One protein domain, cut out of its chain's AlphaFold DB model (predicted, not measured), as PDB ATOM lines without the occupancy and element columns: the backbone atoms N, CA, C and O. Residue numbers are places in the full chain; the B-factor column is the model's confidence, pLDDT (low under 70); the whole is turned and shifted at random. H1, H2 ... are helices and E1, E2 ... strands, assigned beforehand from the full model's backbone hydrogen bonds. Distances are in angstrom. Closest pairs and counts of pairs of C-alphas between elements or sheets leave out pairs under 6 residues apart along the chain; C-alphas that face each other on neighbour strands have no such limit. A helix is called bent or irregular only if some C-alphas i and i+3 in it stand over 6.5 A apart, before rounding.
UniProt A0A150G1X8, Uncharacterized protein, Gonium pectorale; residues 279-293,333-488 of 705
ATOM      1  N   GLU A 279       5.227  13.425  18.816       84.69
ATOM      2  CA  GLU A 279       5.528  12.430  17.779       84.69
ATOM      3  C   GLU A 279       6.694  11.496  18.148       84.69
ATOM      4  O   GLU A 279       7.878  11.835  18.019       84.69
ATOM      5  N   LEU A 280       6.366  10.266  18.523       83.25
ATOM      6  CA  LEU A 280       7.327   9.215  18.823       83.25
ATOM      7  C   LEU A 280       7.734   8.502  17.526       83.25
ATOM      8  O   LEU A 280       7.007   7.662  16.995       83.25
ATOM      9  N   VAL A 281       8.910   8.864  17.008       78.19
ATOM     10  CA  VAL A 281       9.488   8.337  15.762       78.19
ATOM     11  C   VAL A 281      10.857   7.741  16.072       78.19
ATOM     12  O   VAL A 281      11.738   8.437  16.565       78.19
ATOM     13  N   GLY A 282      11.034   6.447  15.796       75.44
ATOM     14  CA  GLY A 282      12.303   5.731  15.991       75.44
ATOM     15  C   GLY A 282      12.757   5.547  17.446       75.44
ATOM     16  O   GLY A 282      13.907   5.177  17.656       75.44
ATOM     17  N   VAL A 283      11.882   5.794  18.427       82.81
ATOM     18  CA  VAL A 283      12.196   5.736  19.866       82.81
ATOM     19  C   VAL A 283      11.323   4.731  20.611       82.81
ATOM     20  O   VAL A 283      10.113   4.656  20.387       82.81
ATOM     21  N   GLN A 284      11.929   4.006  21.545       88.81
ATOM     22  CA  GLN A 284      11.224   3.200  22.538       88.81
ATOM     23  C   GLN A 284      11.105   4.019  23.822       88.81
ATOM     24  O   GLN A 284      12.117   4.379  24.413       88.81
ATOM     25  N   VAL A 285       9.889   4.310  24.270       91.81
ATOM     26  CA  VAL A 285       9.636   5.035  25.522       91.81
ATOM     27  C   VAL A 285       9.158   4.049  26.581       91.81
ATOM     28  O   VAL A 285       8.259   3.260  26.315       91.81
ATOM     29  N   VAL A 286       9.724   4.101  27.783       93.62
ATOM     30  CA  VAL A 286       9.290   3.314  28.943       93.62
ATOM     31  C   VAL A 286       8.928   4.280  30.064       93.62
ATOM     32  O   VAL A 286       9.809   4.945  30.609       93.62
ATOM     33  N   ILE A 287       7.644   4.364  30.410       93.88
ATOM     34  CA  ILE A 287       7.135   5.165  31.530       93.88
ATOM     35  C   ILE A 287       6.804   4.199  32.667       93.88
ATOM     36  O   ILE A 287       5.934   3.341  32.515       93.88
ATOM     37  N   ALA A 288       7.508   4.318  33.792       93.38
ATOM     38  CA  ALA A 288       7.376   3.390  34.908       93.38
ATOM     39  C   ALA A 288       7.150   4.093  36.247       93.38
ATOM     40  O   ALA A 288       7.871   5.035  36.582       93.38
ATOM     41  N   GLY A 289       6.196   3.599  37.034       88.88
ATOM     42  CA  GLY A 289       6.079   3.950  38.446       88.88
ATOM     43  C   GLY A 289       7.138   3.248  39.310       88.88
ATOM     44  O   GLY A 289       8.008   2.532  38.794       88.88
ATOM     45  N   PRO A 290       7.104   3.439  40.638       83.94
ATOM     46  CA  PRO A 290       7.813   2.574  41.565       83.94
ATOM     47  C   PRO A 290       7.216   1.161  41.471       83.94
ATOM     48  O   PRO A 290       5.991   1.016  41.440       83.94
ATOM     49  N   PRO A 291       8.041   0.100  41.435       70.50
ATOM     50  CA  PRO A 291       7.511  -1.252  41.498       70.50
ATOM     51  C   PRO A 291       6.723  -1.409  42.801       70.50
ATOM     52  O   PRO A 291       7.208  -1.011  43.864       70.50
ATOM     53  N   ALA A 292       5.531  -2.008  42.723       59.72
ATOM     54  CA  ALA A 292       4.777  -2.391  43.912       59.72
ATOM     55  C   ALA A 292       5.711  -3.146  44.867       59.72
ATOM     56  O   ALA A 292       6.471  -4.015  44.426       59.72
ATOM     57  N   ALA A 293       5.699  -2.763  46.146       40.84
ATOM     58  CA  ALA A 293       6.673  -3.225  47.122       40.84
ATOM     59  C   ALA A 293       6.539  -4.737  47.350       40.84
ATOM     60  O   ALA A 293       5.819  -5.191  48.238       40.84
ATOM     61  N   ALA A 333      -0.470  -5.803  45.987       44.72
ATOM     62  CA  ALA A 333      -0.579  -4.379  46.257       44.72
ATOM     63  C   ALA A 333      -0.588  -3.629  44.920       44.72
ATOM     64  O   ALA A 333       0.332  -3.782  44.113       44.72
ATOM     65  N   ALA A 334      -1.654  -2.867  44.669       50.12
ATOM     66  CA  ALA A 334      -1.783  -2.101  43.439       50.12
ATOM     67  C   ALA A 334      -0.598  -1.122  43.300       50.12
ATOM     68  O   ALA A 334      -0.118  -0.602  44.316       50.12
ATOM     69  N   PRO A 335      -0.105  -0.859  42.076       57.47
ATOM     70  CA  PRO A 335       0.941   0.131  41.857       57.47
ATOM     71  C   PRO A 335       0.486   1.497  42.388       57.47
ATOM     72  O   PRO A 335      -0.514   2.056  41.935       57.47
ATOM     73  N   SER A 336       1.226   2.026  43.363       68.94
ATOM     74  CA  SER A 336       0.818   3.185  44.170       68.94
ATOM     75  C   SER A 336       0.789   4.510  43.408       68.94
ATOM     76  O   SER A 336       0.224   5.485  43.898       68.94
ATOM     77  N   THR A 337       1.407   4.566  42.228       87.56
ATOM     78  CA  THR A 337       1.523   5.783  41.425       87.56
ATOM     79  C   THR A 337       0.439   5.860  40.363       87.56
ATOM     80  O   THR A 337       0.377   5.038  39.445       87.56
ATOM     81  N   VAL A 338      -0.397   6.887  40.494       89.81
ATOM     82  CA  VAL A 338      -1.502   7.194  39.587       89.81
ATOM     83  C   VAL A 338      -1.031   8.110  38.456       89.81
ATOM     84  O   VAL A 338      -0.395   9.135  38.699       89.81
ATOM     85  N   LEU A 339      -1.386   7.761  37.223       91.56
ATOM     86  CA  LEU A 339      -1.231   8.574  36.025       91.56
ATOM     87  C   LEU A 339      -2.628   8.893  35.479       91.56
ATOM     88  O   LEU A 339      -3.271   8.048  34.857       91.56
ATOM     89  N   ASP A 340      -3.109  10.102  35.752       90.81
ATOM     90  CA  ASP A 340      -4.411  10.589  35.299       90.81
ATOM     91  C   ASP A 340      -4.302  11.164  33.879       90.81
ATOM     92  O   ASP A 340      -3.522  12.087  33.605       90.81
ATOM     93  N   LEU A 341      -5.072  10.564  32.971       90.44
ATOM     94  CA  LEU A 341      -5.086  10.807  31.533       90.44
ATOM     95  C   LEU A 341      -6.293  11.652  31.082       90.44
ATOM     96  O   LEU A 341      -6.541  11.741  29.872       90.44
ATOM     97  N   ALA A 342      -7.033  12.281  32.002       85.56
ATOM     98  CA  ALA A 342      -8.191  13.113  31.676       85.56
ATOM     99  C   ALA A 342      -7.890  14.130  30.552       85.56
ATOM    100  O   ALA A 342      -6.920  14.880  30.606       85.56
ATOM    101  N   GLY A 343      -8.718  14.141  29.502       79.56
ATOM    102  CA  GLY A 343      -8.581  15.066  28.366       79.56
ATOM    103  C   GLY A 343      -7.428  14.786  27.388       79.56
ATOM    104  O   GLY A 343      -7.323  15.473  26.375       79.56
ATOM    105  N   THR A 344      -6.586  13.770  27.610       82.06
ATOM    106  CA  THR A 344      -5.349  13.542  26.825       82.06
ATOM    107  C   THR A 344      -5.523  12.771  25.505       82.06
ATOM    108  O   THR A 344      -4.585  12.111  25.047       82.06
ATOM    109  N   GLY A 345      -6.701  12.819  24.877       80.38
ATOM    110  CA  GLY A 345      -7.004  12.060  23.655       80.38
ATOM    111  C   GLY A 345      -5.965  12.281  22.547       80.38
ATOM    112  O   GLY A 345      -5.754  13.401  22.091       80.38
ATOM    113  N   GLY A 346      -5.279  11.213  22.122       77.81
ATOM    114  CA  GLY A 346      -4.273  11.264  21.059       77.81
ATOM    115  C   GLY A 346      -3.086  12.212  21.299       77.81
ATOM    116  O   GLY A 346      -2.525  12.721  20.323       77.81
ATOM    117  N   LEU A 347      -2.709  12.463  22.561       83.69
ATOM    118  CA  LEU A 347      -1.583  13.326  22.948       83.69
ATOM    119  C   LEU A 347      -0.228  12.829  22.408       83.69
ATOM    120  O   LEU A 347       0.615  13.638  22.010       83.69
ATOM    121  N   PHE A 348      -0.023  11.511  22.369       86.06
ATOM    122  CA  PHE A 348       1.168  10.870  21.806       86.06
ATOM    123  C   PHE A 348       0.830  10.194  20.482       86.06
ATOM    124  O   PHE A 348      -0.163   9.478  20.400       86.06
ATOM    125  N   TYR A 349       1.679  10.355  19.469       87.44
ATOM    126  CA  TYR A 349       1.533   9.683  18.177       87.44
ATOM    127  C   TYR A 349       2.738   8.789  17.884       87.44
ATOM    128  O   TYR A 349       3.864   9.276  17.792       87.44
ATOM    129  N   ILE A 350       2.511   7.481  17.738       84.62
ATOM    130  CA  ILE A 350       3.564   6.485  17.498       84.62
ATOM    131  C   ILE A 350       3.688   6.239  15.989       84.62
ATOM    132  O   ILE A 350       2.886   5.516  15.388       84.62
ATOM    133  N   GLY A 351       4.709   6.845  15.379       75.56
ATOM    134  CA  GLY A 351       4.850   7.000  13.930       75.56
ATOM    135  C   GLY A 351       4.839   5.690  13.133       75.56
ATOM    136  O   GLY A 351       5.443   4.685  13.513       75.56
ATOM    137  N   LEU A 352       4.143   5.689  11.992       61.81
ATOM    138  CA  LEU A 352       3.915   4.499  11.162       61.81
ATOM    139  C   LEU A 352       5.196   3.847  10.622       61.81
ATOM    140  O   LEU A 352       5.361   2.637  10.783       61.81
ATOM    141  N   PHE A 353       6.080   4.644  10.018       55.94
ATOM    142  CA  PHE A 353       7.187   4.173   9.173       55.94
ATOM    143  C   PHE A 353       8.494   3.879   9.925       55.94
ATOM    144  O   PHE A 353       9.361   3.176   9.413       55.94
ATOM    145  N   SER A 354       8.644   4.355  11.163       53.97
ATOM    146  CA  SER A 354       9.804   4.027  11.994       53.97
ATOM    147  C   SER A 354       9.581   2.702  12.725       53.97
ATOM    148  O   SER A 354       8.994   2.675  13.807       53.97
ATOM    149  N   GLY A 355      10.072   1.600  12.152       56.91
ATOM    150  CA  GLY A 355       9.839   0.223  12.614       56.91
ATOM    151  C   GLY A 355      10.380  -0.173  14.003       56.91
ATOM    152  O   GLY A 355      10.451  -1.373  14.279       56.91
ATOM    153  N   GLY A 356      10.769   0.788  14.845       69.06
ATOM    154  CA  GLY A 356      11.164   0.610  16.249       69.06
ATOM    155  C   GLY A 356      10.396   1.488  17.251       69.06
ATOM    156  O   GLY A 356      10.612   1.343  18.450       69.06
ATOM    157  N   ALA A 357       9.500   2.378  16.800       82.62
ATOM    158  CA  ALA A 357       8.759   3.253  17.711       82.62
ATOM    159  C   ALA A 357       7.756   2.464  18.569       82.62
ATOM    160  O   ALA A 357       6.904   1.750  18.032       82.62
ATOM    161  N   SER A 358       7.851   2.595  19.893       89.19
ATOM    162  CA  SER A 358       6.948   1.931  20.843       89.19
ATOM    163  C   SER A 358       6.899   2.644  22.196       89.19
ATOM    164  O   SER A 358       7.821   3.370  22.560       89.19
ATOM    165  N   VAL A 359       5.817   2.429  22.943       93.00
ATOM    166  CA  VAL A 359       5.620   2.888  24.320       93.00
ATOM    167  C   VAL A 359       5.341   1.686  25.211       93.00
ATOM    168  O   VAL A 359       4.504   0.847  24.883       93.00
ATOM    169  N   GLU A 360       6.012   1.623  26.352       94.81
ATOM    170  CA  GLU A 360       5.749   0.693  27.441       94.81
ATOM    171  C   GLU A 360       5.353   1.478  28.692       94.81
ATOM    172  O   GLU A 360       6.066   2.383  29.123       94.81
ATOM    173  N   LEU A 361       4.205   1.134  29.265       95.12
ATOM    174  CA  LEU A 361       3.748   1.614  30.563       95.12
ATOM    175  C   LEU A 361       3.918   0.485  31.573       95.12
ATOM    176  O   LEU A 361       3.524  -0.654  31.301       95.12
ATOM    177  N   ARG A 362       4.487   0.786  32.737       94.06
ATOM    178  CA  ARG A 362       4.865  -0.242  33.703       94.06
ATOM    179  C   ARG A 362       4.625   0.191  35.144       94.06
ATOM    180  O   ARG A 362       5.035   1.281  35.514       94.06
ATOM    181  N   ASP A 363       4.073  -0.689  35.978       92.69
ATOM    182  CA  ASP A 363       3.931  -0.442  37.424       92.69
ATOM    183  C   ASP A 363       3.165   0.871  37.729       92.69
ATOM    184  O   ASP A 363       3.603   1.694  38.529       92.69
ATOM    185  N   LEU A 364       2.030   1.092  37.051       92.62
ATOM    186  CA  LEU A 364       1.222   2.320  37.130       92.62
ATOM    187  C   LEU A 364      -0.271   2.017  37.288       92.62
ATOM    188  O   LEU A 364      -0.782   1.060  36.701       92.62
ATOM    189  N   THR A 365      -0.975   2.887  38.012       93.31
ATOM    190  CA  THR A 365      -2.442   2.970  37.998       93.31
ATOM    191  C   THR A 365      -2.864   4.071  37.028       93.31
ATOM    192  O   THR A 365      -2.523   5.232  37.218       93.31
ATOM    193  N   ILE A 366      -3.588   3.736  35.967       94.00
ATOM    194  CA  ILE A 366      -4.089   4.689  34.977       94.00
ATOM    195  C   ILE A 366      -5.487   5.150  35.384       94.00
ATOM    196  O   ILE A 366      -6.377   4.318  35.545       94.00
ATOM    197  N   ARG A 367      -5.693   6.463  35.509       92.62
ATOM    198  CA  ARG A 367      -6.984   7.079  35.861       92.62
ATOM    199  C   ARG A 367      -7.522   7.920  34.701       92.62
ATOM    200  O   ARG A 367      -6.744   8.449  33.910       92.62
ATOM    201  N   ASN A 368      -8.849   8.002  34.583       90.25
ATOM    202  CA  ASN A 368      -9.579   8.730  33.531       90.25
ATOM    203  C   ASN A 368      -9.017   8.565  32.094       90.25
ATOM    204  O   ASN A 368      -8.847   9.568  31.393       90.25
ATOM    205  N   PRO A 369      -8.709   7.339  31.618       91.81
ATOM    206  CA  PRO A 369      -8.290   7.140  30.232       91.81
ATOM    207  C   PRO A 369      -9.354   7.677  29.250       91.81
ATOM    208  O   PRO A 369     -10.548   7.431  29.446       91.81
ATOM    209  N   PRO A 370      -8.961   8.411  28.190       88.88
ATOM    210  CA  PRO A 370      -9.911   8.968  27.236       88.88
ATOM    211  C   PRO A 370     -10.583   7.870  26.401       88.88
ATOM    212  O   PRO A 370      -9.993   6.820  26.126       88.88
ATOM    213  N   LEU A 371     -11.812   8.148  25.955       85.81
ATOM    214  CA  LEU A 371     -12.476   7.383  24.897       85.81
ATOM    215  C   LEU A 371     -11.686   7.495  23.585       85.81
ATOM    216  O   LEU A 371     -10.991   8.486  23.344       85.81
ATOM    217  N   GLY A 372     -11.799   6.478  22.734       81.81
ATOM    218  CA  GLY A 372     -11.229   6.504  21.395       81.81
ATOM    219  C   GLY A 372     -12.065   7.304  20.394       81.81
ATOM    220  O   GLY A 372     -13.178   7.741  20.698       81.81
ATOM    221  N   PRO A 373     -11.532   7.501  19.177       78.25
ATOM    222  CA  PRO A 373     -12.241   8.180  18.102       78.25
ATOM    223  C   PRO A 373     -13.462   7.361  17.670       78.25
ATOM    224  O   PRO A 373     -13.336   6.197  17.281       78.25
ATOM    225  N   GLN A 374     -14.635   7.992  17.712       75.88
ATOM    226  CA  GLN A 374     -15.901   7.386  17.301       75.88
ATOM    227  C   GLN A 374     -15.835   6.894  15.843       75.88
ATOM    228  O   GLN A 374     -15.131   7.464  15.008       75.88
ATOM    229  N   GLY A 375     -16.553   5.813  15.537       68.12
ATOM    230  CA  GLY A 375     -16.703   5.284  14.175       68.12
ATOM    231  C   GLY A 375     -15.489   4.556  13.577       68.12
ATOM    232  O   GLY A 375     -15.658   3.862  12.581       68.12
ATOM    233  N   GLN A 376     -14.283   4.635  14.158       65.38
ATOM    234  CA  GLN A 376     -13.106   3.970  13.568       65.38
ATOM    235  C   GLN A 376     -13.081   2.447  13.766       65.38
ATOM    236  O   GLN A 376     -12.577   1.726  12.910       65.38
ATOM    237  N   ASN A 377     -13.537   1.958  14.922       67.19
ATOM    238  CA  ASN A 377     -13.539   0.536  15.287       67.19
ATOM    239  C   ASN A 377     -14.666   0.269  16.304       67.19
ATOM    240  O   ASN A 377     -14.915   1.146  17.135       67.19
ATOM    241  N   PRO A 378     -15.281  -0.930  16.356       69.12
ATOM    242  CA  PRO A 378     -16.332  -1.233  17.338       69.12
ATOM    243  C   PRO A 378     -15.835  -1.151  18.794       69.12
ATOM    244  O   PRO A 378     -16.561  -0.739  19.689       69.12
ATOM    245  N   TRP A 379     -14.555  -1.452  19.030       75.44
ATOM    246  CA  TRP A 379     -13.886  -1.335  20.331       75.44
ATOM    247  C   TRP A 379     -13.242   0.049  20.573       75.44
ATOM    248  O   TRP A 379     -12.523   0.221  21.556       75.44
ATOM    249  N   SER A 380     -13.488   1.053  19.717       77.38
ATOM    250  CA  SER A 380     -12.988   2.428  19.937       77.38
ATOM    251  C   SER A 380     -13.585   3.101  21.177       77.38
ATOM    252  O   SER A 380     -12.941   3.947  21.792       77.38
ATOM    253  N   LEU A 381     -14.769   2.660  21.609       81.56
ATOM    254  CA  LEU A 381     -15.431   3.133  22.826       81.56
ATOM    255  C   LEU A 381     -14.828   2.554  24.124       81.56
ATOM    256  O   LEU A 381     -15.208   2.981  25.208       81.56
ATOM    257  N   LEU A 382     -13.884   1.606  24.042       87.19
ATOM    258  CA  LEU A 382     -13.243   0.992  25.211       87.19
ATOM    259  C   LEU A 382     -11.964   1.753  25.591       87.19
ATOM    260  O   LEU A 382     -10.982   1.766  24.838       87.19
ATOM    261  N   ARG A 383     -11.952   2.377  26.771       90.62
ATOM    262  CA  ARG A 383     -10.851   3.202  27.291       90.62
ATOM    263  C   ARG A 383      -9.641   2.375  27.717       90.62
ATOM    264  O   ARG A 383      -8.519   2.883  27.667       90.62
ATOM    265  N   ALA A 384      -9.829   1.097  28.063       88.56
ATOM    266  CA  ALA A 384      -8.755   0.175  28.454       88.56
ATOM    267  C   ALA A 384      -7.615   0.051  27.413       88.56
ATOM    268  O   ALA A 384      -6.495  -0.322  27.758       88.56
ATOM    269  N   PHE A 385      -7.862   0.412  26.148       88.06
ATOM    270  CA  PHE A 385      -6.855   0.427  25.079       88.06
ATOM    271  C   PHE A 385      -5.972   1.695  25.024       88.06
ATOM    272  O   PHE A 385      -5.085   1.770  24.164       88.06
ATOM    273  N   LEU A 386      -6.175   2.645  25.947       91.31
ATOM    274  CA  LEU A 386      -5.362   3.846  26.194       91.31
ATOM    275  C   LEU A 386      -5.183   4.753  24.964       91.31
ATOM    276  O   LEU A 386      -4.098   4.867  24.387       91.31
ATOM    277  N   TRP A 387      -6.258   5.443  24.584       89.06
ATOM    278  CA  TRP A 387      -6.328   6.319  23.402       89.06
ATOM    279  C   TRP A 387      -5.511   7.614  23.491       89.06
ATOM    280  O   TRP A 387      -5.366   8.328  22.502       89.06
ATOM    281  N   THR A 388      -4.892   7.882  24.639       88.12
ATOM    282  CA  THR A 388      -3.787   8.842  24.796       88.12
ATOM    283  C   THR A 388      -2.607   8.530  23.865       88.12
ATOM    284  O   THR A 388      -1.894   9.441  23.440       88.12
ATOM    285  N   PHE A 389      -2.424   7.251  23.511       89.94
ATOM    286  CA  PHE A 389      -1.428   6.775  22.554       89.94
ATOM    287  C   PHE A 389      -2.104   6.445  21.220       89.94
ATOM    288  O   PHE A 389      -2.691   5.371  21.036       89.94
ATOM    289  N   ASP A 390      -2.014   7.392  20.289       86.88
ATOM    290  CA  ASP A 390      -2.509   7.267  18.925       86.88
ATOM    291  C   ASP A 390      -1.477   6.589  18.014       86.88
ATOM    292  O   ASP A 390      -0.277   6.874  18.031       86.88
ATOM    293  N   PHE A 391      -1.968   5.662  17.208       86.44
ATOM    294  CA  PHE A 391      -1.264   4.986  16.132       86.44
ATOM    295  C   PHE A 391      -2.290   4.220  15.301       86.44
ATOM    296  O   PHE A 391      -3.361   3.858  15.785       86.44
ATOM    297  N   ARG A 392      -1.933   3.879  14.058       80.38
ATOM    298  CA  ARG A 392      -2.786   3.043  13.206       80.38
ATOM    299  C   ARG A 392      -2.899   1.626  13.779       80.38
ATOM    300  O   ARG A 392      -2.080   0.751  13.485       80.38
ATOM    301  N   ARG A 393      -3.925   1.402  14.595       79.31
ATOM    302  CA  ARG A 393      -4.327   0.087  15.094       79.31
ATOM    303  C   ARG A 393      -4.904  -0.698  13.916       79.31
ATOM    304  O   ARG A 393      -5.946  -0.341  13.378       79.31
ATOM    305  N   ARG A 394      -4.198  -1.737  13.459       71.75
ATOM    306  CA  ARG A 394      -4.739  -2.659  12.447       71.75
ATOM    307  C   ARG A 394      -5.818  -3.528  13.095       71.75
ATOM    308  O   ARG A 394      -5.626  -3.988  14.218       71.75
ATOM    309  N   LEU A 395      -6.906  -3.795  12.376       67.12
ATOM    310  CA  LEU A 395      -7.924  -4.765  12.797       67.12
ATOM    311  C   LEU A 395      -7.422  -6.212  12.682       67.12
ATOM    312  O   LEU A 395      -7.740  -7.047  13.521       67.12
ATOM    313  N   LEU A 396      -6.618  -6.502  11.655       67.00
ATOM    314  CA  LEU A 396      -6.194  -7.853  11.288       67.00
ATOM    315  C   LEU A 396      -4.712  -7.910  10.901       67.00
ATOM    316  O   LEU A 396      -4.145  -6.942  10.387       67.00
ATOM    317  N   GLY A 397      -4.121  -9.089  11.105       66.62
ATOM    318  CA  GLY A 397      -2.744  -9.422  10.739       66.62
ATOM    319  C   GLY A 397      -1.710  -8.977  11.776       66.62
ATOM    320  O   GLY A 397      -1.747  -7.848  12.267       66.62
ATOM    321  N   ALA A 398      -0.761  -9.868  12.075       69.38
ATOM    322  CA  ALA A 398       0.301  -9.619  13.045       69.38
ATOM    323  C   ALA A 398       1.114  -8.362  12.688       69.38
ATOM    324  O   ALA A 398       1.508  -8.142  11.538       69.38
ATOM    325  N   SER A 399       1.385  -7.537  13.693       75.00
ATOM    326  CA  SER A 399       2.173  -6.317  13.580       75.00
ATOM    327  C   SER A 399       3.148  -6.201  14.746       75.00
ATOM    328  O   SER A 399       3.076  -6.937  15.727       75.00
ATOM    329  N   LYS A 400       4.080  -5.252  14.654       82.00
ATOM    330  CA  LYS A 400       4.949  -4.927  15.788       82.00
ATOM    331  C   LYS A 400       4.116  -4.262  16.881       82.00
ATOM    332  O   LYS A 400       3.409  -3.292  16.612       82.00
ATOM    333  N   THR A 401       4.249  -4.751  18.109       83.88
ATOM    334  CA  THR A 401       3.635  -4.141  19.291       83.88
ATOM    335  C   THR A 401       4.153  -2.721  19.495       83.88
ATOM    336  O   THR A 401       5.351  -2.512  19.691       83.88
ATOM    337  N   ARG A 402       3.237  -1.751  19.444       88.81
ATOM    338  CA  ARG A 402       3.497  -0.314  19.606       88.81
ATOM    339  C   ARG A 402       3.176   0.168  21.011       88.81
ATOM    340  O   ARG A 402       3.873   1.046  21.498       88.81
ATOM    341  N   LEU A 403       2.161  -0.411  21.651       92.62
ATOM    342  CA  LEU A 403       1.783  -0.115  23.029       92.62
ATOM    343  C   LEU A 403       1.926  -1.373  23.888       92.62
ATOM    344  O   LEU A 403       1.353  -2.418  23.575       92.62
ATOM    345  N   LYS A 404       2.686  -1.268  24.974       94.25
ATOM    346  CA  LYS A 404       2.852  -2.313  25.981       94.25
ATOM    347  C   LYS A 404       2.373  -1.825  27.341       94.25
ATOM    348  O   LYS A 404       2.672  -0.699  27.727       94.25
ATOM    349  N   GLY A 405       1.687  -2.691  28.074       94.31
ATOM    350  CA  GLY A 405       1.403  -2.515  29.494       94.31
ATOM    351  C   GLY A 405       1.937  -3.691  30.298       94.31
ATOM    352  O   GLY A 405       1.705  -4.839  29.922       94.31
ATOM    353  N   LEU A 406       2.636  -3.421  31.397       93.88
ATOM    354  CA  LEU A 406       3.145  -4.440  32.312       93.88
ATOM    355  C   LEU A 406       2.784  -4.080  33.755       93.88
ATOM    356  O   LEU A 406       3.224  -3.042  34.244       93.88
ATOM    357  N   ARG A 407       2.032  -4.944  34.449       92.50
ATOM    358  CA  ARG A 407       1.596  -4.699  35.840       92.50
ATOM    359  C   ARG A 407       0.884  -3.349  35.966       92.50
ATOM    360  O   ARG A 407       1.262  -2.488  36.760       92.50
ATOM    361  N   LEU A 408      -0.104  -3.144  35.096       93.50
ATOM    362  CA  LEU A 408      -0.926  -1.938  35.077       93.50
ATOM    363  C   LEU A 408      -2.218  -2.172  35.841       93.50
ATOM    364  O   LEU A 408      -2.838  -3.220  35.698       93.50
ATOM    365  N   THR A 409      -2.669  -1.157  36.567       93.44
ATOM    366  CA  THR A 409      -4.079  -1.025  36.945       93.44
ATOM    367  C   THR A 409      -4.710   0.038  36.051       93.44
ATOM    368  O   THR A 409      -4.062   1.037  35.760       93.44
ATOM    369  N   ILE A 410      -5.936  -0.157  35.572       94.25
ATOM    370  CA  ILE A 410      -6.697   0.857  34.832       94.25
ATOM    371  C   ILE A 410      -8.033   1.047  35.542       94.25
ATOM    372  O   ILE A 410      -8.801   0.095  35.683       94.25
ATOM    373  N   GLU A 411      -8.297   2.276  35.973       94.12
ATOM    374  CA  GLU A 411      -9.594   2.686  36.495       94.12
ATOM    375  C   GLU A 411     -10.555   2.968  35.333       94.12
ATOM    376  O   GLU A 411     -10.299   3.821  34.478       94.12
ATOM    377  N   LEU A 412     -11.659   2.226  35.304       92.62
ATOM    378  CA  LEU A 412     -12.703   2.283  34.291       92.62
ATOM    379  C   LEU A 412     -14.014   2.803  34.882       92.62
ATOM    380  O   LEU A 412     -14.269   2.709  36.084       92.62
ATOM    381  N   GLN A 413     -14.873   3.322  34.005       89.56
ATOM    382  CA  GLN A 413     -16.253   3.630  34.365       89.56
ATOM    383  C   GLN A 413     -17.084   2.334  34.529       89.56
ATOM    384  O   GLN A 413     -16.718   1.297  33.963       89.56
ATOM    385  N   PRO A 414     -18.190   2.370  35.304       88.25
ATOM    386  CA  PRO A 414     -19.029   1.198  35.582       88.25
ATOM    387  C   PRO A 414     -19.553   0.468  34.337       88.25
ATOM    388  O   PRO A 414     -19.676  -0.754  34.359       88.25
ATOM    389  N   ASP A 415     -19.834   1.202  33.258       86.31
ATOM    390  CA  ASP A 415     -20.307   0.683  31.968       86.31
ATOM    391  C   ASP A 415     -19.259  -0.210  31.283       86.31
ATOM    392  O   ASP A 415     -19.530  -1.356  30.917       86.31
ATOM    393  N   GLU A 416     -18.025   0.277  31.179       88.69
ATOM    394  CA  GLU A 416     -16.921  -0.473  30.589       88.69
ATOM    395  C   GLU A 416     -16.469  -1.627  31.499       88.69
ATOM    396  O   GLU A 416     -16.150  -2.714  31.016       88.69
ATOM    397  N   LEU A 417     -16.489  -1.442  32.822       89.38
ATOM    398  CA  LEU A 417     -16.183  -2.519  33.765       89.38
ATOM    399  C   LEU A 417     -17.207  -3.662  33.677       89.38
ATOM    400  O   LEU A 417     -16.819  -4.832  33.711       89.38
ATOM    401  N   ALA A 418     -18.495  -3.343  33.505       86.44
ATOM    402  CA  ALA A 418     -19.545  -4.333  33.274       86.44
ATOM    403  C   ALA A 418     -19.290  -5.142  31.990       86.44
ATOM    404  O   ALA A 418     -19.406  -6.367  32.010       86.44
ATOM    405  N   PHE A 419     -18.870  -4.481  30.903       86.56
ATOM    406  CA  PHE A 419     -18.445  -5.148  29.669       86.56
ATOM    407  C   PHE A 419     -17.285  -6.126  29.916       86.56
ATOM    408  O   PHE A 419     -17.390  -7.300  29.567       86.56
ATOM    409  N   TRP A 420     -16.208  -5.701  30.584       87.25
ATOM    410  CA  TRP A 420     -15.060  -6.581  30.846       87.25
ATOM    411  C   TRP A 420     -15.385  -7.762  31.777       87.25
ATOM    412  O   TRP A 420     -14.829  -8.847  31.601       87.25
ATOM    413  N   LEU A 421     -16.306  -7.591  32.731       85.88
ATOM    414  CA  LEU A 421     -16.806  -8.677  33.583       85.88
ATOM    415  C   LEU A 421     -17.708  -9.656  32.811       85.88
ATOM    416  O   LEU A 421     -17.614 -10.865  33.030       85.88
ATOM    417  N   ALA A 422     -18.524  -9.162  31.871       83.94
ATOM    418  CA  ALA A 422     -19.310 -10.000  30.965       83.94
ATOM    419  C   ALA A 422     -18.434 -10.778  29.970       83.94
ATOM    420  O   ALA A 422     -18.763 -11.900  29.600       83.94
ATOM    421  N   GLU A 423     -17.295 -10.210  29.577       83.12
ATOM    422  CA  GLU A 423     -16.280 -10.870  28.754       83.12
ATOM    423  C   GLU A 423     -15.478 -11.949  29.511       83.12
ATOM    424  O   GLU A 423     -14.711 -12.696  28.892       83.12
ATOM    425  N   GLY A 424     -15.625 -12.045  30.835       76.19
ATOM    426  CA  GLY A 424     -14.956 -13.037  31.674       76.19
ATOM    427  C   GLY A 424     -15.461 -14.473  31.471       76.19
ATOM    428  O   GLY A 424     -16.430 -14.742  30.764       76.19
ATOM    429  N   LYS A 425     -14.823 -15.439  32.152       68.88
ATOM    430  CA  LYS A 425     -15.170 -16.875  32.054       68.88
ATOM    431  C   LYS A 425     -16.617 -17.224  32.454       68.88
ATOM    432  O   LYS A 425     -17.058 -18.321  32.127       68.88
ATOM    433  N   GLY A 426     -17.326 -16.343  33.164       66.75
ATOM    434  CA  GLY A 426     -18.723 -16.535  33.565       66.75
ATOM    435  C   GLY A 426     -19.759 -15.836  32.677       66.75
ATOM    436  O   GLY A 426     -20.955 -15.973  32.932       66.75
ATOM    437  N   GLY A 427     -19.343 -15.110  31.634       75.12
ATOM    438  CA  GLY A 427     -20.271 -14.379  30.773       75.12
ATOM    439  C   GLY A 427     -21.010 -13.251  31.508       75.12
ATOM    440  O   GLY A 427     -20.601 -12.785  32.574       75.12
ATOM    441  N   VAL A 428     -22.183 -12.874  30.993       72.25
ATOM    442  CA  VAL A 428     -23.095 -11.901  31.634       72.25
ATOM    443  C   VAL A 428     -23.474 -12.309  33.072       72.25
ATOM    444  O   VAL A 428     -23.722 -11.451  33.915       72.25
ATOM    445  N   ALA A 429     -23.458 -13.608  33.397       68.56
ATOM    446  CA  ALA A 429     -23.775 -14.100  34.739       68.56
ATOM    447  C   ALA A 429     -22.732 -13.717  35.811       68.56
ATOM    448  O   ALA A 429     -23.058 -13.756  36.996       68.56
ATOM    449  N   THR A 430     -21.511 -13.324  35.421       75.25
ATOM    450  CA  THR A 430     -20.502 -12.762  36.341       75.25
ATOM    451  C   THR A 430     -20.578 -11.244  36.516       75.25
ATOM    452  O   THR A 430     -19.807 -10.703  37.303       75.25
ATOM    453  N   VAL A 431     -21.504 -10.542  35.851       80.25
ATOM    454  CA  VAL A 431     -21.720  -9.104  36.088       80.25
ATOM    455  C   VAL A 431     -22.529  -8.917  37.385       80.25
ATOM    456  O   VAL A 431     -23.668  -9.394  37.453       80.25
ATOM    457  N   PRO A 432     -21.999  -8.221  38.413       83.25
ATOM    458  CA  PRO A 432     -22.733  -7.902  39.639       83.25
ATOM    459  C   PRO A 432     -23.996  -7.086  39.346       83.25
ATOM    460  O   PRO A 432     -23.987  -6.232  38.458       83.25
ATOM    461  N   ARG A 433     -25.080  -7.311  40.100       81.69
ATOM    462  CA  ARG A 433     -26.391  -6.667  39.862       81.69
ATOM    463  C   ARG A 433     -26.329  -5.141  39.913       81.69
ATOM    464  O   ARG A 433     -27.104  -4.476  39.240       81.69
ATOM    465  N   GLU A 434     -25.392  -4.605  40.681       83.62
ATOM    466  CA  GLU A 434     -25.118  -3.177  40.833       83.62
ATOM    467  C   GLU A 434     -24.637  -2.541  39.515       83.62
ATOM    468  O   GLU A 434     -24.905  -1.372  39.253       83.62
ATOM    469  N   LEU A 435     -23.981  -3.328  38.651       83.25
ATOM    470  CA  LEU A 435     -23.485  -2.895  37.344       83.25
ATOM    471  C   LEU A 435     -24.473  -3.143  36.191       83.25
ATOM    472  O   LEU A 435     -24.296  -2.555  35.126       83.25
ATOM    473  N   TRP A 436     -25.528  -3.945  36.386       78.62
ATOM    474  CA  TRP A 436     -26.532  -4.233  35.344       78.62
ATOM    475  C   TRP A 436     -27.179  -2.981  34.720       78.62
ATOM    476  O   TRP A 436     -27.351  -2.987  33.504       78.62
ATOM    477  N   PRO A 437     -27.494  -1.894  35.462       79.12
ATOM    478  CA  PRO A 437     -28.038  -0.670  34.863       79.12
ATOM    479  C   PRO A 437     -27.108   0.003  33.842       79.12
ATOM    480  O   PRO A 437     -27.583   0.753  32.997       79.12
ATOM    481  N   ASN A 438     -25.799  -0.266  33.907       72.94
ATOM    482  CA  ASN A 438     -24.780   0.314  33.027       72.94
ATOM    483  C   ASN A 438     -24.368  -0.642  31.889       72.94
ATOM    484  O   ASN A 438     -23.506  -0.312  31.074       72.94
ATOM    485  N   PHE A 439     -24.935  -1.851  31.840       74.44
ATOM    486  CA  PHE A 439     -24.521  -2.901  30.915       74.44
ATOM    487  C   PHE A 439     -25.198  -2.745  29.540       74.44
ATOM    488  O   PHE A 439     -26.198  -3.391  29.240       74.44
ATOM    489  N   CYS A 440     -24.629  -1.878  28.695       67.44
ATOM    490  CA  CYS A 440     -25.127  -1.571  27.341       67.44
ATOM    491  C   CYS A 440     -24.831  -2.647  26.266       67.44
ATOM    492  O   CYS A 440     -25.318  -2.515  25.146       67.44
ATOM    493  N   ALA A 441     -23.995  -3.659  26.536       62.19
ATOM    494  CA  ALA A 441     -23.350  -4.460  25.486       62.19
ATOM    495  C   ALA A 441     -23.633  -5.971  25.586       62.19
ATOM    496  O   ALA A 441     -23.004  -6.678  26.374       62.19
ATOM    497  N   GLU A 442     -24.512  -6.502  24.730       53.44
ATOM    498  CA  GLU A 442     -24.636  -7.955  24.540       53.44
ATOM    499  C   GLU A 442     -23.384  -8.513  23.838       53.44
ATOM    500  O   GLU A 442     -23.214  -8.348  22.636       53.44
ATOM    501  N   GLN A 443     -22.542  -9.198  24.620       56.03
ATOM    502  CA  GLN A 443     -21.471 -10.112  24.200       56.03
ATOM    503  C   GLN A 443     -20.445  -9.538  23.200       56.03
ATOM    504  O   GLN A 443     -20.650  -9.507  21.987       56.03
ATOM    505  N   GLY A 444     -19.255  -9.190  23.699       52.31
ATOM    506  CA  GLY A 444     -18.119  -8.909  22.834       52.31
ATOM    507  C   GLY A 444     -17.744 -10.157  22.033       52.31
ATOM    508  O   GLY A 444     -17.392 -11.202  22.581       52.31
ATOM    509  N   GLY A 445     -17.797 -10.055  20.704       56.41
ATOM    510  CA  GLY A 445     -17.196 -11.061  19.831       56.41
ATOM    511  C   GLY A 445     -15.695 -11.223  20.114       56.41
ATOM    512  O   GLY A 445     -15.080 -10.417  20.811       56.41
ATOM    513  N   SER A 446     -15.067 -12.244  19.530       58.34
ATOM    514  CA  SER A 446     -13.681 -12.666  19.817       58.34
ATOM    515  C   SER A 446     -12.554 -11.674  19.440       58.34
ATOM    516  O   SER A 446     -11.426 -12.114  19.234       58.34
ATOM    517  N   PHE A 447     -12.820 -10.366  19.340       60.00
ATOM    518  CA  PHE A 447     -11.992  -9.281  18.782       60.00
ATOM    519  C   PHE A 447     -10.623  -9.045  19.453       60.00
ATOM    520  O   PHE A 447      -9.782  -8.319  18.913       60.00
ATOM    521  N   PHE A 448     -10.374  -9.631  20.623       70.25
ATOM    522  CA  PHE A 448      -9.095  -9.551  21.327       70.25
ATOM    523  C   PHE A 448      -8.745 -10.881  22.001       70.25
ATOM    524  O   PHE A 448      -9.598 -11.586  22.541       70.25
ATOM    525  N   GLY A 449      -7.457 -11.224  21.974       72.31
ATOM    526  CA  GLY A 449      -6.923 -12.372  22.695       72.31
ATOM    527  C   GLY A 449      -6.822 -12.044  24.180       72.31
ATOM    528  O   GLY A 449      -6.150 -11.084  24.550       72.31
ATOM    529  N   LYS A 450      -7.477 -12.839  25.023       80.75
ATOM    530  CA  LYS A 450      -7.510 -12.680  26.482       80.75
ATOM    531  C   LYS A 450      -7.173 -14.008  27.158       80.75
ATOM    532  O   LYS A 450      -7.739 -15.038  26.794       80.75
ATOM    533  N   THR A 451      -6.270 -13.993  28.135       81.62
ATOM    534  CA  THR A 451      -5.971 -15.162  28.979       81.62
ATOM    535  C   THR A 451      -6.089 -14.809  30.454       81.62
ATOM    536  O   THR A 451      -5.925 -13.655  30.853       81.62
ATOM    537  N   ASP A 452      -6.395 -15.827  31.260       80.25
ATOM    538  CA  ASP A 452      -6.305 -15.775  32.724       80.25
ATOM    539  C   ASP A 452      -7.098 -14.627  33.365       80.25
ATOM    540  O   ASP A 452      -6.651 -14.005  34.325       80.25
ATOM    541  N   MET A 453      -8.295 -14.364  32.829       85.31
ATOM    542  CA  MET A 453      -9.270 -13.463  33.443       85.31
ATOM    543  C   MET A 453      -9.809 -14.053  34.749       85.31
ATOM    544  O   MET A 453     -10.397 -15.139  34.737       85.31
ATOM    545  N   GLN A 454      -9.599 -13.339  35.856       86.88
ATOM    546  CA  GLN A 454     -10.021 -13.714  37.210       86.88
ATOM    547  C   GLN A 454     -10.408 -12.458  38.004       86.88
ATOM    548  O   GLN A 454      -9.707 -11.449  37.939       86.88
ATOM    549  N   GLU A 455     -11.502 -12.503  38.769       85.25
ATOM    550  CA  GLU A 455     -11.795 -11.453  39.756       85.25
ATOM    551  C   GLU A 455     -10.733 -11.491  40.867       85.25
ATOM    552  O   GLU A 455     -10.281 -12.564  41.273       85.25
ATOM    553  N   VAL A 456     -10.306 -10.321  41.336       87.81
ATOM    554  CA  VAL A 456      -9.317 -10.163  42.410       87.81
ATOM    555  C   VAL A 456      -9.828  -9.197  43.472       87.81
ATOM    556  O   VAL A 456     -10.771  -8.442  43.242       87.81
ATOM    557  N   ALA A 457      -9.195  -9.217  44.648       85.44
ATOM    558  CA  ALA A 457      -9.547  -8.327  45.748       85.44
ATOM    559  C   ALA A 457      -9.567  -6.852  45.300       85.44
ATOM    560  O   ALA A 457      -8.649  -6.372  44.632       85.44
ATOM    561  N   ALA A 458     -10.625  -6.145  45.689       83.94
ATOM    562  CA  ALA A 458     -10.873  -4.749  45.358       83.94
ATOM    563  C   ALA A 458     -11.174  -3.945  46.637       83.94
ATOM    564  O   ALA A 458     -11.592  -4.536  47.640       83.94
ATOM    565  N   PRO A 459     -10.991  -2.612  46.626       82.00
ATOM    566  CA  PRO A 459     -11.472  -1.748  47.701       82.00
ATOM    567  C   PRO A 459     -12.987  -1.906  47.948       82.00
ATOM    568  O   PRO A 459     -13.729  -2.249  47.024       82.00
ATOM    569  N   PRO A 460     -13.490  -1.614  49.163       83.25
ATOM    570  CA  PRO A 460     -14.927  -1.578  49.424       83.25
ATOM    571  C   PRO A 460     -15.662  -0.660  48.435       83.25
ATOM    572  O   PRO A 460     -15.251   0.476  48.207       83.25
ATOM    573  N   GLY A 461     -16.746  -1.159  47.833       84.44
ATOM    574  CA  GLY A 461     -17.508  -0.435  46.807       84.44
ATOM    575  C   GLY A 461     -16.910  -0.471  45.392       84.44
ATOM    576  O   GLY A 461     -17.465   0.167  44.502       84.44
ATOM    577  N   TRP A 462     -15.823  -1.213  45.164       90.81
ATOM    578  CA  TRP A 462     -15.182  -1.394  43.855       90.81
ATOM    579  C   TRP A 462     -15.192  -2.869  43.422       90.81
ATOM    580  O   TRP A 462     -15.404  -3.775  44.231       90.81
ATOM    581  N   ARG A 463     -14.933  -3.120  42.135       89.12
ATOM    582  CA  ARG A 463     -14.596  -4.446  41.584       89.12
ATOM    583  C   ARG A 463     -13.274  -4.375  40.840       89.12
ATOM    584  O   ARG A 463     -12.947  -3.336  40.276       89.12
ATOM    585  N   SER A 464     -12.554  -5.493  40.809       91.12
ATOM    586  CA  SER A 464     -11.276  -5.620  40.110       91.12
ATOM    587  C   SER A 464     -11.205  -6.944  39.354       91.12
ATOM    588  O   SER A 464     -11.366  -8.014  39.937       91.12
ATOM    589  N   LEU A 465     -10.918  -6.876  38.058       90.12
ATOM    590  CA  LEU A 465     -10.692  -8.012  37.174       90.12
ATOM    591  C   LEU A 465      -9.222  -8.026  36.746       90.12
ATOM    592  O   LEU A 465      -8.767  -7.128  36.040       90.12
ATOM    593  N   ARG A 466      -8.478  -9.057  37.140       90.88
ATOM    594  CA  ARG A 466      -7.131  -9.317  36.626       90.88
ATOM    595  C   ARG A 466      -7.229 -10.042  35.287       90.88
ATOM    596  O   ARG A 466      -8.036 -10.951  35.130       90.88
ATOM    597  N   VAL A 467      -6.374  -9.661  34.347       89.31
ATOM    598  CA  VAL A 467      -6.232 -10.221  33.003       89.31
ATOM    599  C   VAL A 467      -4.752 -10.545  32.799       89.31
ATOM    600  O   VAL A 467      -3.916  -9.643  32.718       89.31
ATOM    601  N   GLY A 468      -4.402 -11.834  32.746       87.44
ATOM    602  CA  GLY A 468      -3.002 -12.272  32.652       87.44
ATOM    603  C   GLY A 468      -2.315 -11.788  31.375       87.44
ATOM    604  O   GLY A 468      -1.201 -11.264  31.433       87.44
ATOM    605  N   SER A 469      -3.008 -11.874  30.236       89.44
ATOM    606  CA  SER A 469      -2.614 -11.187  29.004       89.44
ATOM    607  C   SER A 469      -3.833 -10.709  28.216       89.44
ATOM    608  O   SER A 469      -4.805 -11.448  28.068       89.44
ATOM    609  N   LEU A 470      -3.758  -9.485  27.686       87.75
ATOM    610  CA  LEU A 470      -4.726  -8.899  26.756       87.75
ATOM    611  C   LEU A 470      -3.992  -8.422  25.496       87.75
ATOM    612  O   LEU A 470      -3.035  -7.652  25.581       87.75
ATOM    613  N   ARG A 471      -4.443  -8.866  24.320       86.38
ATOM    614  CA  ARG A 471      -3.854  -8.538  23.014       86.38
ATOM    615  C   ARG A 471      -4.921  -8.136  22.010       86.38
ATOM    616  O   ARG A 471      -5.890  -8.860  21.799       86.38
ATOM    617  N   THR A 472      -4.692  -7.032  21.309       82.50
ATOM    618  CA  THR A 472      -5.409  -6.740  20.056       82.50
ATOM    619  C   THR A 472      -5.071  -7.795  19.002       82.50
ATOM    620  O   THR A 472      -3.912  -8.199  18.932       82.50
ATOM    621  N   TRP A 473      -6.006  -8.162  18.119       72.56
ATOM    622  CA  TRP A 473      -5.777  -9.121  17.017       72.56
ATOM    623  C   TRP A 473      -4.583  -8.830  16.096       72.56
ATOM    624  O   TRP A 473      -4.068  -9.738  15.450       72.56
ATOM    625  N   SER A 474      -4.125  -7.580  16.028       73.00
ATOM    626  CA  SER A 474      -2.942  -7.189  15.258       73.00
ATOM    627  C   SER A 474      -1.626  -7.203  16.042       73.00
ATOM    628  O   SER A 474      -0.625  -6.693  15.543       73.00
ATOM    629  N   ASP A 475      -1.619  -7.688  17.290       80.69
ATOM    630  CA  ASP A 475      -0.503  -7.601  18.252       80.69
ATOM    631  C   ASP A 475       0.038  -6.171  18.492       80.69
ATOM    632  O   ASP A 475       1.064  -5.981  19.152       80.69
ATOM    633  N   THR A 476      -0.656  -5.136  17.995       84.31
ATOM    634  CA  THR A 476      -0.224  -3.734  18.109       84.31
ATOM    635  C   THR A 476      -0.295  -3.204  19.541       84.31
ATOM    636  O   THR A 476       0.517  -2.348  19.897       84.31
ATOM    637  N   SER A 477      -1.201  -3.738  20.368       87.81
ATOM    638  CA  SER A 477      -1.233  -3.528  21.821       87.81
ATOM    639  C   SER A 477      -1.114  -4.858  22.568       87.81
ATOM    640  O   SER A 477      -1.828  -5.810  22.242       87.81
ATOM    641  N   LEU A 478      -0.247  -4.902  23.581       92.06
ATOM    642  CA  LEU A 478      -0.041  -6.040  24.480       92.06
ATOM    643  C   LEU A 478      -0.052  -5.561  25.929       92.06
ATOM    644  O   LEU A 478       0.829  -4.810  26.336       92.06
ATOM    645  N   PHE A 479      -0.984  -6.061  26.725       93.25
ATOM    646  CA  PHE A 479      -0.982  -5.881  28.169       93.25
ATOM    647  C   PHE A 479      -0.705  -7.226  28.842       93.25
ATOM    648  O   PHE A 479      -1.220  -8.263  28.415       93.25
ATOM    649  N   THR A 480       0.121  -7.202  29.882       93.38
ATOM    650  CA  THR A 480       0.507  -8.362  30.687       93.38
ATOM    651  C   THR A 480       0.343  -8.000  32.153       93.38
ATOM    652  O   THR A 480       0.854  -6.967  32.591       93.38
ATOM    653  N   ASP A 481      -0.336  -8.861  32.905       91.19
ATOM    654  CA  ASP A 481      -0.705  -8.612  34.301       91.19
ATOM    655  C   ASP A 481      -1.482  -7.290  34.469       91.19
ATOM    656  O   ASP A 481      -1.050  -6.349  35.132       91.19
ATOM    657  N   LEU A 482      -2.605  -7.189  33.757       92.62
ATOM    658  CA  LEU A 482      -3.475  -6.017  33.741       92.62
ATOM    659  C   LEU A 482      -4.589  -6.182  34.779       92.62
ATOM    660  O   LEU A 482      -5.268  -7.202  34.782       92.62
ATOM    661  N   VAL A 483      -4.828  -5.178  35.616       93.12
ATOM    662  CA  VAL A 483      -5.987  -5.107  36.515       93.12
ATOM    663  C   VAL A 483      -6.931  -4.023  36.008       93.12
ATOM    664  O   VAL A 483      -6.568  -2.855  35.943       93.12
ATOM    665  N   LEU A 484      -8.149  -4.403  35.648       93.06
ATOM    666  CA  LEU A 484      -9.232  -3.481  35.321       93.06
ATOM    667  C   LEU A 484     -10.069  -3.289  36.581       93.06
ATOM    668  O   LEU A 484     -10.559  -4.269  37.135       93.06
ATOM    669  N   THR A 485     -10.203  -2.061  37.065       93.19
ATOM    670  CA  THR A 485     -10.898  -1.770  38.325       93.19
ATOM    671  C   THR A 485     -11.853  -0.595  38.169       93.19
ATOM    672  O   THR A 485     -11.669   0.239  37.289       93.19
ATOM    673  N   GLY A 486     -12.884  -0.517  38.999       90.94
ATOM    674  CA  GLY A 486     -13.809   0.614  38.992       90.94
ATOM    675  C   GLY A 486     -14.887   0.510  40.072       90.94
ATOM    676  O   GLY A 486     -15.037  -0.545  40.701       90.94
ATOM    677  N   PRO A 487     -15.629   1.604  40.311       89.56
ATOM    678  CA  PRO A 487     -16.689   1.645  41.307       89.56
ATOM    679  C   PRO A 487     -17.895   0.791  40.889       89.56
ATOM    680  O   PRO A 487     -18.239   0.695  39.713       89.56
ATOM    681  N   LEU A 488     -18.566   0.194  41.877       82.62
ATOM    682  CA  LEU A 488     -19.827  -0.538  41.699       82.62
ATOM    683  C   LEU A 488     -21.032   0.384  41.501       82.62
ATOM    684  O   LEU A 488     -22.008  -0.009  40.870       82.62
TER     685      LEU A 488
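AT A GLANCE: This is residues 279 to 293 and 333 to 488 of the 705 residues of an uncharacterized protein of Gonium pectorale (UniProt A0A150G1X8). One twisted sheet makes a wall whose long strands E4, E5, E9 and E8 run side by side, each bending sharply partway. H2 and part of the long unnamed stretch 382 to 402 cover its inner face, while short strands E1 and E2 extend it beyond E4, and E6 and E7 beyond E8. The printed part has 171 residues, in the order E1 E2 E3 E4 H1 E5 H2 H3 E6 E7 E8 E9; the sheet is mixed and branched. The class is mixed, helices and strands, with 76 residues, under half, in named elements. The whole is compact, with a radius of gyration of the C-alphas of 15.5 A and spans of 47 by 37 by 29 A.

HOW THE PARTS SIT: E5, residues 403 to 411, has E4, residues 358 to 367, on one side and E9, residues 477 to 487, on the other side, both parallel to it; N 361 and O 404 are 2.8 A apart, and N 405 and O 478 2.9 A, within hydrogen-bond range. E8, residues 462 to 472, is antiparallel to E9, with N 467 and O 482 at 2.7 A. E4 bends by 96 degrees at residue 363, E5 by 98 at 407, E8 by 78 at 468 and E9 by 87 at 480. Parallel to E4, on its other side from E5, are E1, residues 284 to 288, with N 285 and O 358 at 2.8 A, and E2, residues 338 to 340, with N 339 and O 365 at 2.8 A. Antiparallel to E8, on its other side from E9, are E6, residues 448 to 451, with N 449 and O 471 at 2.8 A, and E7, residues 454 to 456, with N 454 and O 466 at 2.9 A. E7, E8 and E9 form a meander, each strand the antiparallel neighbour of the one before; E7 and E8, and E8 and E9, are hairpins. H2, residues 414 to 422, is on the sheet at a height of 8.8 A, over E9 and only just over E8, with 3 C-alphas falling on E8; the closest C-alphas of H2 and E9, Pro 414 and Pro 487, are 6.2 A apart. H3, residues 427 to 430, touches H2 only at the corner, C-alphas 422 and 428 being 4.3 A apart. E4, H1, residues 378 to 381, and E5 form a strand-helix-strand unit, parallel neighbour strands with a helix between, with a right-handed crossover; H1 is not on the sheet. E3, residues 348 to 350, pairs with no named strand, but short pairings join it, parallel, to residues 279 to 280 and 389 to 390. In H2 every O i to N i+4 pair is within hydrogen-bond range; H1 and H3 are too short for such a pair.

IN THESE COORDINATES: E1 begins at C-alpha 284 (11.224, 3.200, 22.538), and E9 ends at C-alpha 487 (-16.689, 1.645, 41.307). From first to last C-alpha, E8 measures 26.3 A, E9 25.4 A, E4 21.1 A, E5 17.8 A, E1 13.0 A and H2 12.1 A. H1 is irregular, with C-alphas 378 and 381 7.1 A apart.

THE WHOLE: The two C-alphas farthest apart, Gly 282 and Arg 433, are 47.1 A apart. Residues 294 to 332 are not printed; C-alphas 293 and 333 are 7.4 A apart across the cut. The links H1 to E5 and H3 to E6 are long. Mean pLDDT of the printed part is 81.5; 30 residues are under 70, among them 333 to 336 and 440 to 447.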